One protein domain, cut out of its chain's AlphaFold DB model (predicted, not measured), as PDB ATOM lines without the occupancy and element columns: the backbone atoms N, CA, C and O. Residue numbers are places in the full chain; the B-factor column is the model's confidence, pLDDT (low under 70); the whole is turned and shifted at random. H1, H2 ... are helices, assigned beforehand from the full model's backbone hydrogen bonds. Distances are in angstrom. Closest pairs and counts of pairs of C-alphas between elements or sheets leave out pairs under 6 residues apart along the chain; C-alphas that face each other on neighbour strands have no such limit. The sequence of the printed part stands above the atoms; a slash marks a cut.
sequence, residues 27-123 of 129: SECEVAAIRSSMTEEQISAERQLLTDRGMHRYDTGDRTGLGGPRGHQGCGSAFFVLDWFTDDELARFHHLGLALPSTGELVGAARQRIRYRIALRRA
ATOM      1  N   SER A  27      95.527-207.456 253.647       81.06
ATOM      2  CA  SER A  27      96.734-207.332 252.824       81.06
ATOM      3  C   SER A  27      97.027-208.591 251.995       81.06
ATOM      4  O   SER A  27      97.310-208.493 250.805       81.06
ATOM      5  N   GLU A  28      96.899-209.790 252.571       83.38
ATOM      6  CA  GLU A  28      97.085-211.051 251.834       83.38
ATOM      7  C   GLU A  28      96.022-211.258 250.749       83.38
ATOM      8  O   GLU A  28      96.352-211.707 249.651       83.38
ATOM      9  N   CYS A  29      94.763-210.897 251.026       86.50
ATOM     10  CA  CYS A  29      93.690-210.897 250.030       86.50
ATOM     11  C   CYS A  29      94.016-209.970 248.857       86.50
ATOM     12  O   CYS A  29      93.822-210.342 247.700       86.50
ATOM     13  N   GLU A  30      94.524-208.771 249.144       86.75
ATOM     14  CA  GLU A  30      94.859-207.784 248.120       86.75
ATOM     15  C   GLU A  30      96.049-208.237 247.264       86.75
ATOM     16  O   GLU A  30      95.991-208.183 246.036       86.75
ATOM     17  N   VAL A  31      97.091-208.792 247.888       87.88
ATOM     18  CA  VAL A  31      98.239-209.378 247.179       87.88
ATOM     19  C   VAL A  31      97.808-210.561 246.305       87.88
ATOM     20  O   VAL A  31      98.239-210.669 245.154       87.88
ATOM     21  N   ALA A  32      96.932-211.433 246.811       86.44
ATOM     22  CA  ALA A  32      96.382-212.544 246.038       86.44
ATOM     23  C   ALA A  32      95.547-212.052 244.844       86.44
ATOM     24  O   ALA A  32      95.684-212.579 243.737       86.44
ATOM     25  N   ALA A  33      94.741-211.004 245.035       88.56
ATOM     26  CA  ALA A  33      93.965-210.386 243.967       88.56
ATOM     27  C   ALA A  33      94.873-209.793 242.876       88.56
ATOM     28  O   ALA A  33      94.641-210.048 241.690       88.56
ATOM     29  N   ILE A  34      95.947-209.089 243.249       91.06
ATOM     30  CA  ILE A  34      96.940-208.554 242.301       91.06
ATOM     31  C   ILE A  34      97.578-209.694 241.498       91.06
ATOM     32  O   ILE A  34      97.558-209.660 240.270       91.06
ATOM     33  N   ARG A  35      98.057-210.754 242.164       87.81
ATOM     34  CA  ARG A  35      98.654-211.927 241.492       87.81
ATOM     35  C   ARG A  35      97.692-212.635 240.534       87.81
ATOM     36  O   ARG A  35      98.138-213.239 239.565       87.81
ATOM     37  N   SER A  36      96.388-212.588 240.811       88.88
ATOM     38  CA  SER A  36      95.362-213.208 239.962       88.88
ATOM     39  C   SER A  36      94.945-212.356 238.758       88.88
ATOM     40  O   SER A  36      94.456-212.902 237.771       88.88
ATOM     41  N   SER A  37      95.121-211.036 238.833       90.06
ATOM     42  CA  SER A  37      94.590-210.079 237.853       90.06
ATOM     43  C   SER A  37      95.661-209.401 236.999       90.06
ATOM     44  O   SER A  37      95.326-208.866 235.944       90.06
ATOM     45  N   MET A  38      96.929-209.436 237.418       89.06
ATOM     46  CA  MET A  38      98.032-208.736 236.761       89.06
ATOM     47  C   MET A  38      99.216-209.657 236.459       89.06
ATOM     48  O   MET A  38      99.549-210.547 237.241       89.06
ATOM     49  N   THR A  39      99.898-209.402 235.340       90.00
ATOM     50  CA  THR A  39     101.187-210.037 235.025       90.00
ATOM     51  C   THR A  39     102.346-209.360 235.756       90.00
ATOM     52  O   THR A  39     102.227-208.234 236.243       90.00
ATOM     53  N   GLU A  40     103.503-210.023 235.808       87.12
ATOM     54  CA  GLU A  40     104.723-209.475 236.418       87.12
ATOM     55  C   GLU A  40     105.141-208.138 235.778       87.12
ATOM     56  O   GLU A  40     105.516-207.190 236.476       87.12
ATOM     57  N   GLU A  41     105.012-208.027 234.454       86.38
ATOM     58  CA  GLU A  41     105.307-206.805 233.707       86.38
ATOM     59  C   GLU A  41     104.325-205.685 234.057       86.38
ATOM     60  O   GLU A  41     104.738-204.540 234.221       86.38
ATOM     61  N   GLN A  42     103.039-206.009 234.219       89.81
ATOM     62  CA  GLN A  42     102.018-205.037 234.613       89.81
ATOM     63  C   GLN A  42     102.243-204.534 236.041       89.81
ATOM     64  O   GLN A  42     102.150-203.333 236.281       89.81
ATOM     65  N   ILE A  43     102.594-205.426 236.974       89.94
ATOM     66  CA  ILE A  43     102.926-205.057 238.357       89.94
ATOM     67  C   ILE A  43     104.154-204.137 238.373       89.94
ATOM     68  O   ILE A  43     104.163-203.112 239.054       89.94
ATOM     69  N   SER A  44     105.180-204.468 237.587       87.81
ATOM     70  CA  SER A  44     106.400-203.662 237.477       87.81
ATOM     71  C   SER A  44     106.132-202.290 236.849       87.81
ATOM     72  O   SER A  44     106.614-201.279 237.359       87.81
ATOM     73  N   ALA A  45     105.317-202.240 235.792       89.50
ATOM     74  CA  ALA A  45     104.906-200.995 235.154       89.50
ATOM     75  C   ALA A  45     104.092-200.109 236.109       89.50
ATOM     76  O   ALA A  45     104.339-198.910 236.187       89.50
ATOM     77  N   GLU A  46     103.174-200.685 236.891       92.69
ATOM     78  CA  GLU A  46     102.400-199.925 237.875       92.69
ATOM     79  C   GLU A  46     103.298-199.342 238.978       92.69
ATOM     80  O   GLU A  46     103.168-198.168 239.331       92.69
ATOM     81  N   ARG A  47     104.278-200.109 239.472       92.00
ATOM     82  CA  ARG A  47     105.268-199.593 240.434       92.00
ATOM     83  C   ARG A  47     106.115-198.459 239.854       92.00
ATOM     84  O   ARG A  47     106.424-197.509 240.580       92.00
ATOM     85  N   GLN A  48     106.467-198.531 238.571       90.38
ATOM     86  CA  GLN A  48     107.182-197.447 237.900       90.38
ATOM     87  C   GLN A  48     106.304-196.196 237.791       90.38
ATOM     88  O   GLN A  48     106.745-195.120 238.174       90.38
ATOM     89  N   LEU A  49     105.036-196.342 237.397       92.94
ATOM     90  CA  LEU A  49     104.091-195.223 237.322       92.94
ATOM     91  C   LEU A  49     103.903-194.518 238.672       92.94
ATOM     92  O   LEU A  49     103.809-193.291 238.716       92.94
ATOM     93  N   LEU A  50     103.858-195.266 239.779       92.12
ATOM     94  CA  LEU A  50     103.813-194.675 241.121       92.12
ATOM     95  C   LEU A  50     105.087-193.877 241.416       92.12
ATOM     96  O   LEU A  50     105.005-192.740 241.879       92.12
ATOM     97  N   THR A  51     106.251-194.437 241.084       90.81
ATOM     98  CA  THR A  51     107.548-193.753 241.215       90.81
ATOM     99  C   THR A  51     107.567-192.450 240.420       90.81
ATOM    100  O   THR A  51     107.910-191.407 240.972       90.81
ATOM    101  N   ASP A  52     107.114-192.475 239.167       91.00
ATOM    102  CA  ASP A  52     107.076-191.301 238.293       91.00
ATOM    103  C   ASP A  52     106.139-190.213 238.846       91.00
ATOM    104  O   ASP A  52     106.463-189.027 238.804       91.00
ATOM    105  N   ARG A  53     104.999-190.593 239.445       91.00
ATOM    106  CA  ARG A  53     104.100-189.641 240.128       91.00
ATOM    107  C   ARG A  53     104.730-189.012 241.367       91.00
ATOM    108  O   ARG A  53     104.481-187.837 241.636       91.00
ATOM    109  N   GLY A  54     105.481-189.784 242.153       89.12
ATOM    110  CA  GLY A  54     106.218-189.251 243.304       89.12
ATOM    111  C   GLY A  54     107.325-188.298 242.864       89.12
ATOM    112  O   GLY A  54     107.449-187.210 243.419       89.12
ATOM    113  N   MET A  55     108.056-188.655 241.805       88.94
ATOM    114  CA  MET A  55     109.067-187.794 241.185       88.94
ATOM    115  C   MET A  55     108.465-186.485 240.677       88.94
ATOM    116  O   MET A  55     108.965-185.416 241.002       88.94
ATOM    117  N   HIS A  56     107.339-186.543 239.967       89.81
ATOM    118  CA  HIS A  56     106.662-185.338 239.491       89.81
ATOM    119  C   HIS A  56     106.245-184.411 240.644       89.81
ATOM    120  O   HIS A  56     106.401-183.193 240.556       89.81
ATOM    121  N   ARG A  57     105.723-184.964 241.748       88.75
ATOM    122  CA  ARG A  57     105.391-184.177 242.947       88.75
ATOM    123  C   ARG A  57     106.626-183.577 243.608       88.75
ATOM    124  O   ARG A  57     106.585-182.414 243.994       88.75
ATOM    125  N   TYR A  58     107.721-184.330 243.680       87.38
ATOM    126  CA  TYR A  58     109.008-183.821 244.148       87.38
ATOM    127  C   TYR A  58     109.491-182.636 243.303       87.38
ATOM    128  O   TYR A  58     109.786-181.578 243.858       87.38
ATOM    129  N   ASP A  59     109.492-182.780 241.977       87.38
ATOM    130  CA  ASP A  59     109.982-181.759 241.044       87.38
ATOM    131  C   ASP A  59     109.119-180.489 241.059       87.38
ATOM    132  O   ASP A  59     109.629-179.373 240.961       87.38
ATOM    133  N   THR A  60     107.802-180.647 241.207       89.81
ATOM    134  CA  THR A  60     106.853-179.523 241.298       89.81
ATOM    135  C   THR A  60     106.748-178.929 242.702       89.81
ATOM    136  O   THR A  60     106.185-177.847 242.868       89.81
ATOM    137  N   GLY A  61     107.281-179.611 243.718       84.50
ATOM    138  CA  GLY A  61     107.128-179.232 245.119       84.50
ATOM    139  C   GLY A  61     105.699-179.388 245.655       84.50
ATOM    140  O   GLY A  61     105.388-178.834 246.711       84.50
ATOM    141  N   ASP A  62     104.827-180.122 244.960       85.62
ATOM    142  CA  ASP A  62     103.439-180.317 245.367       85.62
ATOM    143  C   ASP A  62     103.340-181.322 246.522       85.62
ATOM    144  O   ASP A  62     103.604-182.518 246.374       85.62
ATOM    145  N   ARG A  63     102.951-180.816 247.699       82.69
ATOM    146  CA  ARG A  63     102.779-181.612 248.924       82.69
ATOM    147  C   ARG A  63     101.327-181.977 249.220       82.69
ATOM    148  O   ARG A  63     101.034-182.482 250.305       82.69
ATOM    149  N   THR A  64     100.408-181.708 248.297       84.00
ATOM    150  CA  THR A  64      98.979-181.944 248.505       84.00
ATOM    151  C   THR A  64      98.706-183.431 248.735       84.00
ATOM    152  O   THR A  64      99.116-184.282 247.949       84.00
ATOM    153  N   GLY A  65      98.022-183.762 249.834       80.69
ATOM    154  CA  GLY A  65      97.637-185.141 250.158       80.69
ATOM    155  C   GLY A  65      98.786-186.065 250.580       80.69
ATOM    156  O   GLY A  65      98.553-187.255 250.786       80.69
ATOM    157  N   LEU A  66     100.013-185.552 250.726       82.38
ATOM    158  CA  LEU A  66     101.103-186.325 251.314       82.38
ATOM    159  C   LEU A  66     100.865-186.514 252.815       82.38
ATOM    160  O   LEU A  66     100.408-185.598 253.506       82.38
ATOM    161  N   GLY A  67     101.214-187.698 253.318       68.56
ATOM    162  CA  GLY A  67     101.251-187.957 254.752       68.56
ATOM    163  C   GLY A  67     102.239-187.026 255.463       68.56
ATOM    164  O   GLY A  67     103.109-186.404 254.844       68.56
ATOM    165  N   GLY A  68     102.113-186.923 256.790       67.62
ATOM    166  CA  GLY A  68     103.071-186.174 257.607       67.62
ATOM    167  C   GLY A  68     104.519-186.644 257.378       67.62
ATOM    168  O   GLY A  68     104.735-187.755 256.888       67.62
ATOM    169  N   PRO A  69     105.527-185.822 257.725       64.12
ATOM    170  CA  PRO A  69     106.930-186.161 257.503       64.12
ATOM    171  C   PRO A  69     107.261-187.537 258.094       64.12
ATOM    172  O   PRO A  69     107.188-187.751 259.306       64.12
ATOM    173  N   ARG A  70     107.616-188.485 257.220       69.31
ATOM    174  CA  ARG A  70     107.950-189.859 257.598       69.31
ATOM    175  C   ARG A  70     109.365-189.860 258.167       69.31
ATOM    176  O   ARG A  70     110.344-190.038 257.456       69.31
ATOM    177  N   GLY A  71     109.472-189.635 259.476       54.00
ATOM    178  CA  GLY A  71     110.735-189.406 260.195       54.00
ATOM    179  C   GLY A  71     111.770-190.544 260.179       54.00
ATOM    180  O   GLY A  71     112.764-190.449 260.892       54.00
ATOM    181  N   HIS A  72     111.565-191.612 259.400       51.31
ATOM    182  CA  HIS A  72     112.473-192.759 259.323       51.31
ATOM    183  C   HIS A  72     112.964-193.096 257.908       51.31
ATOM    184  O   HIS A  72     113.546-194.158 257.699       51.31
ATOM    185  N   GLN A  73     112.768-192.216 256.925       52.31
ATOM    186  CA  GLN A  73     113.455-192.355 255.641       52.31
ATOM    187  C   GLN A  73     114.689-191.461 255.667       52.31
ATOM    188  O   GLN A  73     114.609-190.237 255.659       52.31
ATOM    189  N   GLY A  74     115.854-192.093 255.827       44.62
ATOM    190  CA  GLY A  74     117.133-191.399 255.900       44.62
ATOM    191  C   GLY A  74     117.308-190.462 254.707       44.62
ATOM    192  O   GLY A  74     117.300-190.903 253.553       44.62
ATOM    193  N   CYS A  75     117.476-189.174 255.015       42.72
ATOM    194  CA  CYS A  75     117.904-188.147 254.077       42.72
ATOM    195  C   CYS A  75     119.133-188.671 253.309       42.72
ATOM    196  O   CYS A  75     120.160-188.971 253.917       42.72
ATOM    197  N   GLY A  76     118.993-188.855 251.993       47.34
ATOM    198  CA  GLY A  76     120.058-189.344 251.107       47.34
ATOM    199  C   GLY A  76     119.943-190.795 250.620       47.34
ATOM    200  O   GLY A  76     120.826-191.243 249.893       47.34
ATOM    201  N   SER A  77     118.890-191.544 250.966       50.81
ATOM    202  CA  SER A  77     118.676-192.883 250.390       50.81
ATOM    203  C   SER A  77     117.928-192.832 249.049       50.81
ATOM    204  O   SER A  77     117.133-191.927 248.802       50.81
ATOM    205  N   ALA A  78     118.130-193.847 248.197       55.12
ATOM    206  CA  ALA A  78     117.444-194.044 246.909       55.12
ATOM    207  C   ALA A  78     115.901-194.138 247.003       55.12
ATOM    208  O   ALA A  78     115.227-194.350 245.998       55.12
ATOM    209  N   PHE A  79     115.342-193.987 248.206       61.91
ATOM    210  CA  PHE A  79     113.923-194.064 248.518       61.91
ATOM    211  C   PHE A  79     113.280-192.701 248.794       61.91
ATOM    212  O   PHE A  79     112.105-192.671 249.134       61.91
ATOM    213  N   PHE A  80     113.988-191.582 248.587       70.44
ATOM    214  CA  PHE A  80     113.443-190.227 248.796       70.44
ATOM    215  C   PHE A  80     112.114-189.975 248.060       70.44
ATOM    216  O   PHE A  80     111.297-189.182 248.509       70.44
ATOM    217  N   VAL A  81     111.867-190.678 246.951       78.25
ATOM    218  CA  VAL A  81     110.618-190.605 246.176       78.25
ATOM    219  C   VAL A  81     109.406-191.103 246.972       78.25
ATOM    220  O   VAL A  81     108.298-190.612 246.774       78.25
ATOM    221  N   LEU A  82     109.597-192.034 247.913       81.56
ATOM    222  CA  LEU A  82     108.516-192.585 248.737       81.56
ATOM    223  C   LEU A  82     107.977-191.579 249.763       81.56
ATOM    224  O   LEU A  82     106.849-191.744 250.235       81.56
ATOM    225  N   ASP A  83     108.744-190.536 250.092       81.44
ATOM    226  CA  ASP A  83     108.267-189.411 250.907       81.44
ATOM    227  C   ASP A  83     107.293-188.507 250.136       81.44
ATOM    228  O   ASP A  83     106.584-187.698 250.735       81.44
ATOM    229  N   TRP A  84     107.230-188.671 248.812       85.50
ATOM    230  CA  TRP A  84     106.331-187.960 247.904       85.50
ATOM    231  C   TRP A  84     105.159-188.823 247.435       85.50
ATOM    232  O   TRP A  84     104.483-188.491 246.461       85.50
ATOM    233  N   PHE A  85     104.896-189.926 248.138       87.62
ATOM    234  CA  PHE A  85     103.700-190.741 247.951       87.62
ATOM    235  C   PHE A  85     102.641-190.380 248.992       87.62
ATOM    236  O   PHE A  85     102.948-190.115 250.157       87.62
ATOM    237  N   THR A  86     101.376-190.448 248.587       89.69
ATOM    238  CA  THR A  86     100.264-190.511 249.545       89.69
ATOM    239  C   THR A  86     100.312-191.822 250.343       89.69
ATOM    240  O   THR A  86     101.071-192.746 250.025       89.69
ATOM    241  N   ASP A  87      99.512-191.925 251.404       87.94
ATOM    242  CA  ASP A  87      99.411-193.168 252.178       87.94
ATOM    243  C   ASP A  87      98.836-194.320 251.333       87.94
ATOM    244  O   ASP A  87      99.372-195.428 251.371       87.94
ATOM    245  N   ASP A  88      97.848-194.033 250.481       88.81
ATOM    246  CA  ASP A  88      97.243-195.016 249.572       88.81
ATOM    247  C   ASP A  88      98.242-195.523 248.524       88.81
ATOM    248  O   ASP A  88      98.340-196.723 248.260       88.81
ATOM    249  N   GLU A  89      99.034-194.622 247.941       90.25
ATOM    250  CA  GLU A  89     100.052-194.992 246.955       90.25
ATOM    251  C   GLU A  89     101.188-195.794 247.581       90.25
ATOM    252  O   GLU A  89     101.704-196.715 246.947       90.25
ATOM    253  N   LEU A  90     101.559-195.491 248.828       88.88
ATOM    254  CA  LEU A  90     102.538-196.290 249.556       88.88
ATOM    255  C   LEU A  90     102.000-197.698 249.835       88.88
ATOM    256  O   LEU A  90     102.711-198.675 249.592       88.88
ATOM    257  N   ALA A  91     100.758-197.808 250.315       88.94
ATOM    258  CA  ALA A  91     100.116-199.097 250.562       88.94
ATOM    259  C   ALA A  91     100.049-199.928 249.273       88.94
ATOM    260  O   ALA A  91     100.481-201.083 249.247       88.94
ATOM    261  N   ARG A  92      99.625-199.306 248.168       91.56
ATOM    262  CA  ARG A  92      99.589-199.937 246.847       91.56
ATOM    263  C   ARG A  92     100.977-200.365 246.376       91.56
ATOM    264  O   ARG A  92     101.146-201.498 245.933       91.56
ATOM    265  N   PHE A  93     101.986-199.504 246.508       90.19
ATOM    266  CA  PHE A  93     103.367-199.819 246.135       90.19
ATOM    267  C   PHE A  93     103.916-201.014 246.923       90.19
ATOM    268  O   PHE A  93     104.611-201.863 246.359       90.19
ATOM    269  N   HIS A  94     103.574-201.104 248.210       89.25
ATOM    270  CA  HIS A  94     103.933-202.227 249.066       89.25
ATOM    271  C   HIS A  94     103.236-203.525 248.628       89.25
ATOM    272  O   HIS A  94     103.910-204.537 248.433       89.25
ATOM    273  N   HIS A  95     101.921-203.500 248.386       91.31
ATOM    274  CA  HIS A  95     101.176-204.673 247.911       91.31
ATOM    275  C   HIS A  95     101.658-205.165 246.541       91.31
ATOM    276  O   HIS A  95     101.843-206.368 246.358       91.31
ATOM    277  N   LEU A  96     101.954-204.258 245.606       89.81
ATOM    278  CA  LEU A  96     102.569-204.603 244.320       89.81
ATOM    279  C   LEU A  96     103.947-205.257 244.511       89.81
ATOM    280  O   LEU A  96     104.274-206.225 243.829       89.81
ATOM    281  N   GLY A  97     104.751-204.761 245.457       87.19
ATOM    282  CA  GLY A  97     106.050-205.344 245.799       87.19
ATOM    283  C   GLY A  97     105.944-206.768 246.352       87.19
ATOM    284  O   GLY A  97     106.720-207.632 245.953       87.19
ATOM    285  N   LEU A  98     104.962-207.026 247.218       88.38
ATOM    286  CA  LEU A  98     104.675-208.368 247.741       88.38
ATOM    287  C   LEU A  98     104.079-209.305 246.679       88.38
ATOM    288  O   LEU A  98     104.265-210.523 246.736       88.38
ATOM    289  N   ALA A  99     103.356-208.750 245.706       88.19
ATOM    290  CA  ALA A  99     102.762-209.519 244.625       88.19
ATOM    291  C   ALA A  99     103.806-210.063 243.643       88.19
ATOM    292  O   ALA A  99     103.574-211.134 243.077       88.19
ATOM    293  N   LEU A 100     104.952-209.391 243.484       85.69
ATOM    294  CA  LEU A 100     106.042-209.879 242.640       85.69
ATOM    295  C   LEU A 100     106.585-211.229 243.142       85.69
ATOM    296  O   LEU A 100     106.663-211.457 244.354       85.69
ATOM    297  N   PRO A 101     106.978-212.129 242.222       79.06
ATOM    298  CA  PRO A 101     107.603-213.382 242.599       79.06
ATOM    299  C   PRO A 101     108.921-213.103 243.323       79.06
ATOM    300  O   PRO A 101     109.788-212.364 242.853       79.06
ATOM    301  N   SER A 102     109.083-213.722 244.485       77.62
ATOM    302  CA  SER A 102     110.327-213.655 245.241       77.62
ATOM    303  C   SER A 102     111.470-214.312 244.463       77.62
ATOM    304  O   SER A 102     111.274-215.230 243.660       77.62
ATOM    305  N   THR A 103     112.710-213.925 244.767       73.25
ATOM    306  CA  THR A 103     113.904-214.564 244.191       73.25
ATOM    307  C   THR A 103     113.886-216.087 244.375       73.25
ATOM    308  O   THR A 103     114.300-216.829 243.484       73.25
ATOM    309  N   GLY A 104     113.366-216.576 245.506       69.44
ATOM    310  CA  GLY A 104     113.215-218.008 245.774       69.44
ATOM    311  C   GLY A 104     112.232-218.700 244.824       69.44
ATOM    312  O   GLY A 104     112.538-219.774 244.301       69.44
ATOM    313  N   GLU A 105     111.090-218.070 244.547       75.06
ATOM    314  CA  GLU A 105     110.083-218.573 243.604       75.06
ATOM    315  C   GLU A 105     110.620-218.589 242.167       75.06
ATOM    316  O   GLU A 105     110.477-219.596 241.468       75.06
ATOM    317  N   LEU A 106     111.335-217.538 241.751       77.00
ATOM    318  CA  LEU A 106     111.983-217.470 240.437       77.00
ATOM    319  C   LEU A 106     113.024-218.584 240.254       77.00
ATOM    320  O   LEU A 106     113.037-219.281 239.233       77.00
ATOM    321  N   VAL A 107     113.872-218.810 241.262       77.12
ATOM    322  CA  VAL A 107     114.874-219.888 241.247       77.12
ATOM    323  C   VAL A 107     114.204-221.266 241.233       77.12
ATOM    324  O   VAL A 107     114.651-222.163 240.510       77.12
ATOM    325  N   GLY A 108     113.122-221.452 241.993       77.56
ATOM    326  CA  GLY A 108     112.328-222.682 242.001       77.56
ATOM    327  C   GLY A 108     111.718-222.990 240.632       77.56
ATOM    328  O   GLY A 108     111.907-224.091 240.101       77.56
ATOM    329  N   ALA A 109     111.073-221.998 240.018       78.19
ATOM    330  CA  ALA A 109     110.499-222.100 238.680       78.19
ATOM    331  C   ALA A 109     111.577-222.398 237.621       78.19
ATOM    332  O   ALA A 109     111.401-223.280 236.775       78.19
ATOM    333  N   ALA A 110     112.738-221.742 237.700       83.56
ATOM    334  CA  ALA A 110     113.869-222.014 236.814       83.56
ATOM    335  C   ALA A 110     114.373-223.462 236.952       83.56
ATOM    336  O   ALA A 110     114.561-224.158 235.949       83.56
ATOM    337  N   ARG A 111     114.525-223.964 238.188       87.81
ATOM    338  CA  ARG A 111     114.912-225.364 238.446       87.81
ATOM    339  C   ARG A 111     113.908-226.351 237.859       87.81
ATOM    340  O   ARG A 111     114.322-227.347 237.265       87.81
ATOM    341  N   GLN A 112     112.608-226.089 237.987       84.88
ATOM    342  CA  GLN A 112     111.570-226.933 237.392       84.88
ATOM    343  C   GLN A 112     111.656-226.957 235.861       84.88
ATOM    344  O   GLN A 112     111.668-228.043 235.276       84.88
ATOM    345  N   ARG A 113     111.823-225.797 235.209       87.44
ATOM    346  CA  ARG A 113     112.012-225.705 233.747       87.44
ATOM    347  C   ARG A 113     113.220-226.523 233.280       87.44
ATOM    348  O   ARG A 113     113.137-227.244 232.286       87.44
ATOM    349  N   ILE A 114     114.333-226.458 234.012       90.50
ATOM    350  CA  ILE A 114     115.539-227.244 233.714       90.50
ATOM    351  C   ILE A 114     115.259-228.744 233.850       90.50
ATOM    352  O   ILE A 114     115.575-229.507 232.936       90.50
ATOM    353  N   ARG A 115     114.634-229.176 234.953       90.00
ATOM    354  CA  ARG A 115     114.271-230.587 235.175       90.00
ATOM    355  C   ARG A 115     113.364-231.120 234.069       90.00
ATOM    356  O   ARG A 115     113.634-232.197 233.546       90.00
ATOM    357  N   TYR A 116     112.358-230.347 233.664       89.56
ATOM    358  CA  TYR A 116     111.457-230.705 232.571       89.56
ATOM    359  C   TYR A 116     112.207-230.884 231.244       89.56
ATOM    360  O   TYR A 116     112.066-231.911 230.579       89.56
ATOM    361  N   ARG A 117     113.097-229.945 230.892       87.56
ATOM    362  CA  ARG A 117     113.941-230.060 229.689       87.56
ATOM    363  C   ARG A 117     114.859-231.284 229.733       87.56
ATOM    364  O   ARG A 117     115.055-231.930 228.707       87.56
ATOM    365  N   ILE A 118     115.428-231.610 230.895       88.44
ATOM    366  CA  ILE A 118     116.253-232.815 231.073       88.44
ATOM    367  C   ILE A 118     115.405-234.080 230.901       88.44
ATOM    368  O   ILE A 118     115.839-235.002 230.213       88.44
ATOM    369  N   ALA A 119     114.206-234.125 231.488       87.81
ATOM    370  CA  ALA A 119     113.291-235.256 231.363       87.81
ATOM    371  C   ALA A 119     112.885-235.496 229.900       87.81
ATOM    372  O   ALA A 119     113.022-236.616 229.413       87.81
ATOM    373  N   LEU A 120     112.511-234.440 229.167       87.12
ATOM    374  CA  LEU A 120     112.216-234.507 227.730       87.12
ATOM    375  C   LEU A 120     113.387-235.066 226.912       87.12
ATOM    376  O   LEU A 120     113.201-235.934 226.064       87.12
ATOM    377  N   ARG A 121     114.616-234.607 227.184       82.81
ATOM    378  CA  ARG A 121     115.821-235.120 226.508       82.81
ATOM    379  C   ARG A 121     116.081-236.596 226.802       82.81
ATOM    380  O   ARG A 121     116.590-237.299 225.937       82.81
ATOM    381  N   ARG A 122     115.774-237.059 228.017       81.19
ATOM    382  CA  ARG A 122     115.915-238.473 228.402       81.19
ATOM    383  C   ARG A 122     114.850-239.350 227.745       81.19
ATOM    384  O   ARG A 122     115.182-240.454 227.339       81.19
ATOM    385  N   ALA A 123     113.623-238.851 227.610       78.00
ATOM    386  CA  ALA A 123     112.531-239.553 226.939       78.00
ATOM    387  C   ALA A 123     112.759-239.687 225.422       78.00
ATOM    388  O   ALA A 123     112.474-240.732 224.852       78.00
TER     389      ALA A 123
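AT A GLANCE: This is residues 27 to 123 of the 129 residues of an uncharacterized protein of Pseudomonas fluorescens (UniProt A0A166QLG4). A small helical body has one long helix, H5, sticking out from it as an arm that makes much of the length: residues 102 to 108 and 110 to 123 stand free. In the body H2 and H4 lie side by side and run opposite ways, H1 crosses the last residues of H4, and the short H3 packs on the later part of H2, after a long loop. The printed part has 97 residues with five named helices, H1 to H5 in order along the chain, and no named strand; the class is all helix. It is only just loose, close to extended, with a radius of gyration of the C-alphas of 18.5 A and spans of 63 by 29 by 22 A.

HOW THE PARTS SIT: H1, residues 27 to 37, touches H4, residues 87 to 99, which meets it with residues 95 to 99 alone; their closest C-alphas, of Val 31 and Ala 99, are 5.2 A apart. H1 and H4 run the same way at a steep tilt of 65 degrees. H1 is close to but not clearly touching H2, residues 40 to 60, with the closest C-alphas, of Ile 34 and Ile 43, 8.0 A apart. H2 touches H4 with residues 43 to 50 alone, at a shallow tilt of 28 degrees, opposite ways; the closest C-alphas, of Ile 43 and Leu 96, are 6.0 A apart. With residues 51 to 58 alone H2 touches H3, residues 80 to 84, where the C-alphas of Gly 54 and Trp 84 come closest, at 4.8 A. H3 is close to but not clearly touching H4. H5, residues 103 to 123, touches no helix and is apart from H4. Every O i to N i+4 pair is within hydrogen-bond range in H1, H2, H4 and H5; in H3 it is 0 of 1, while 2 of 2 O i to N i+3 pairs are within range.

IN THESE COORDINATES: H1 begins with C-alpha 27 at (96.734, -207.332, 252.824) and is 15.4 A long from first to last C-alpha. H2 begins with C-alpha 40 at (104.723, -209.475, 236.418) and is 30.4 A long. H3 has five residues, and H4 is 18.3 A long. H5, 30.4 A long, ends with C-alpha 123 at (112.531, -239.553, 226.939).

THE WHOLE: The two C-alphas farthest apart, those of Gly 61 and Ala 123, are 63.2 A from each other. Without the free stretches the body spans 40 by 24 by 20 A. The link from H2 to H3 is long, residues 61 to 79; the links H1 to H2, H3 to H4 and H4 to H5 are tight. The printed part has no cut. Its mean pLDDT is 82.1, with residues 67 to 79 and residue 104 under 70.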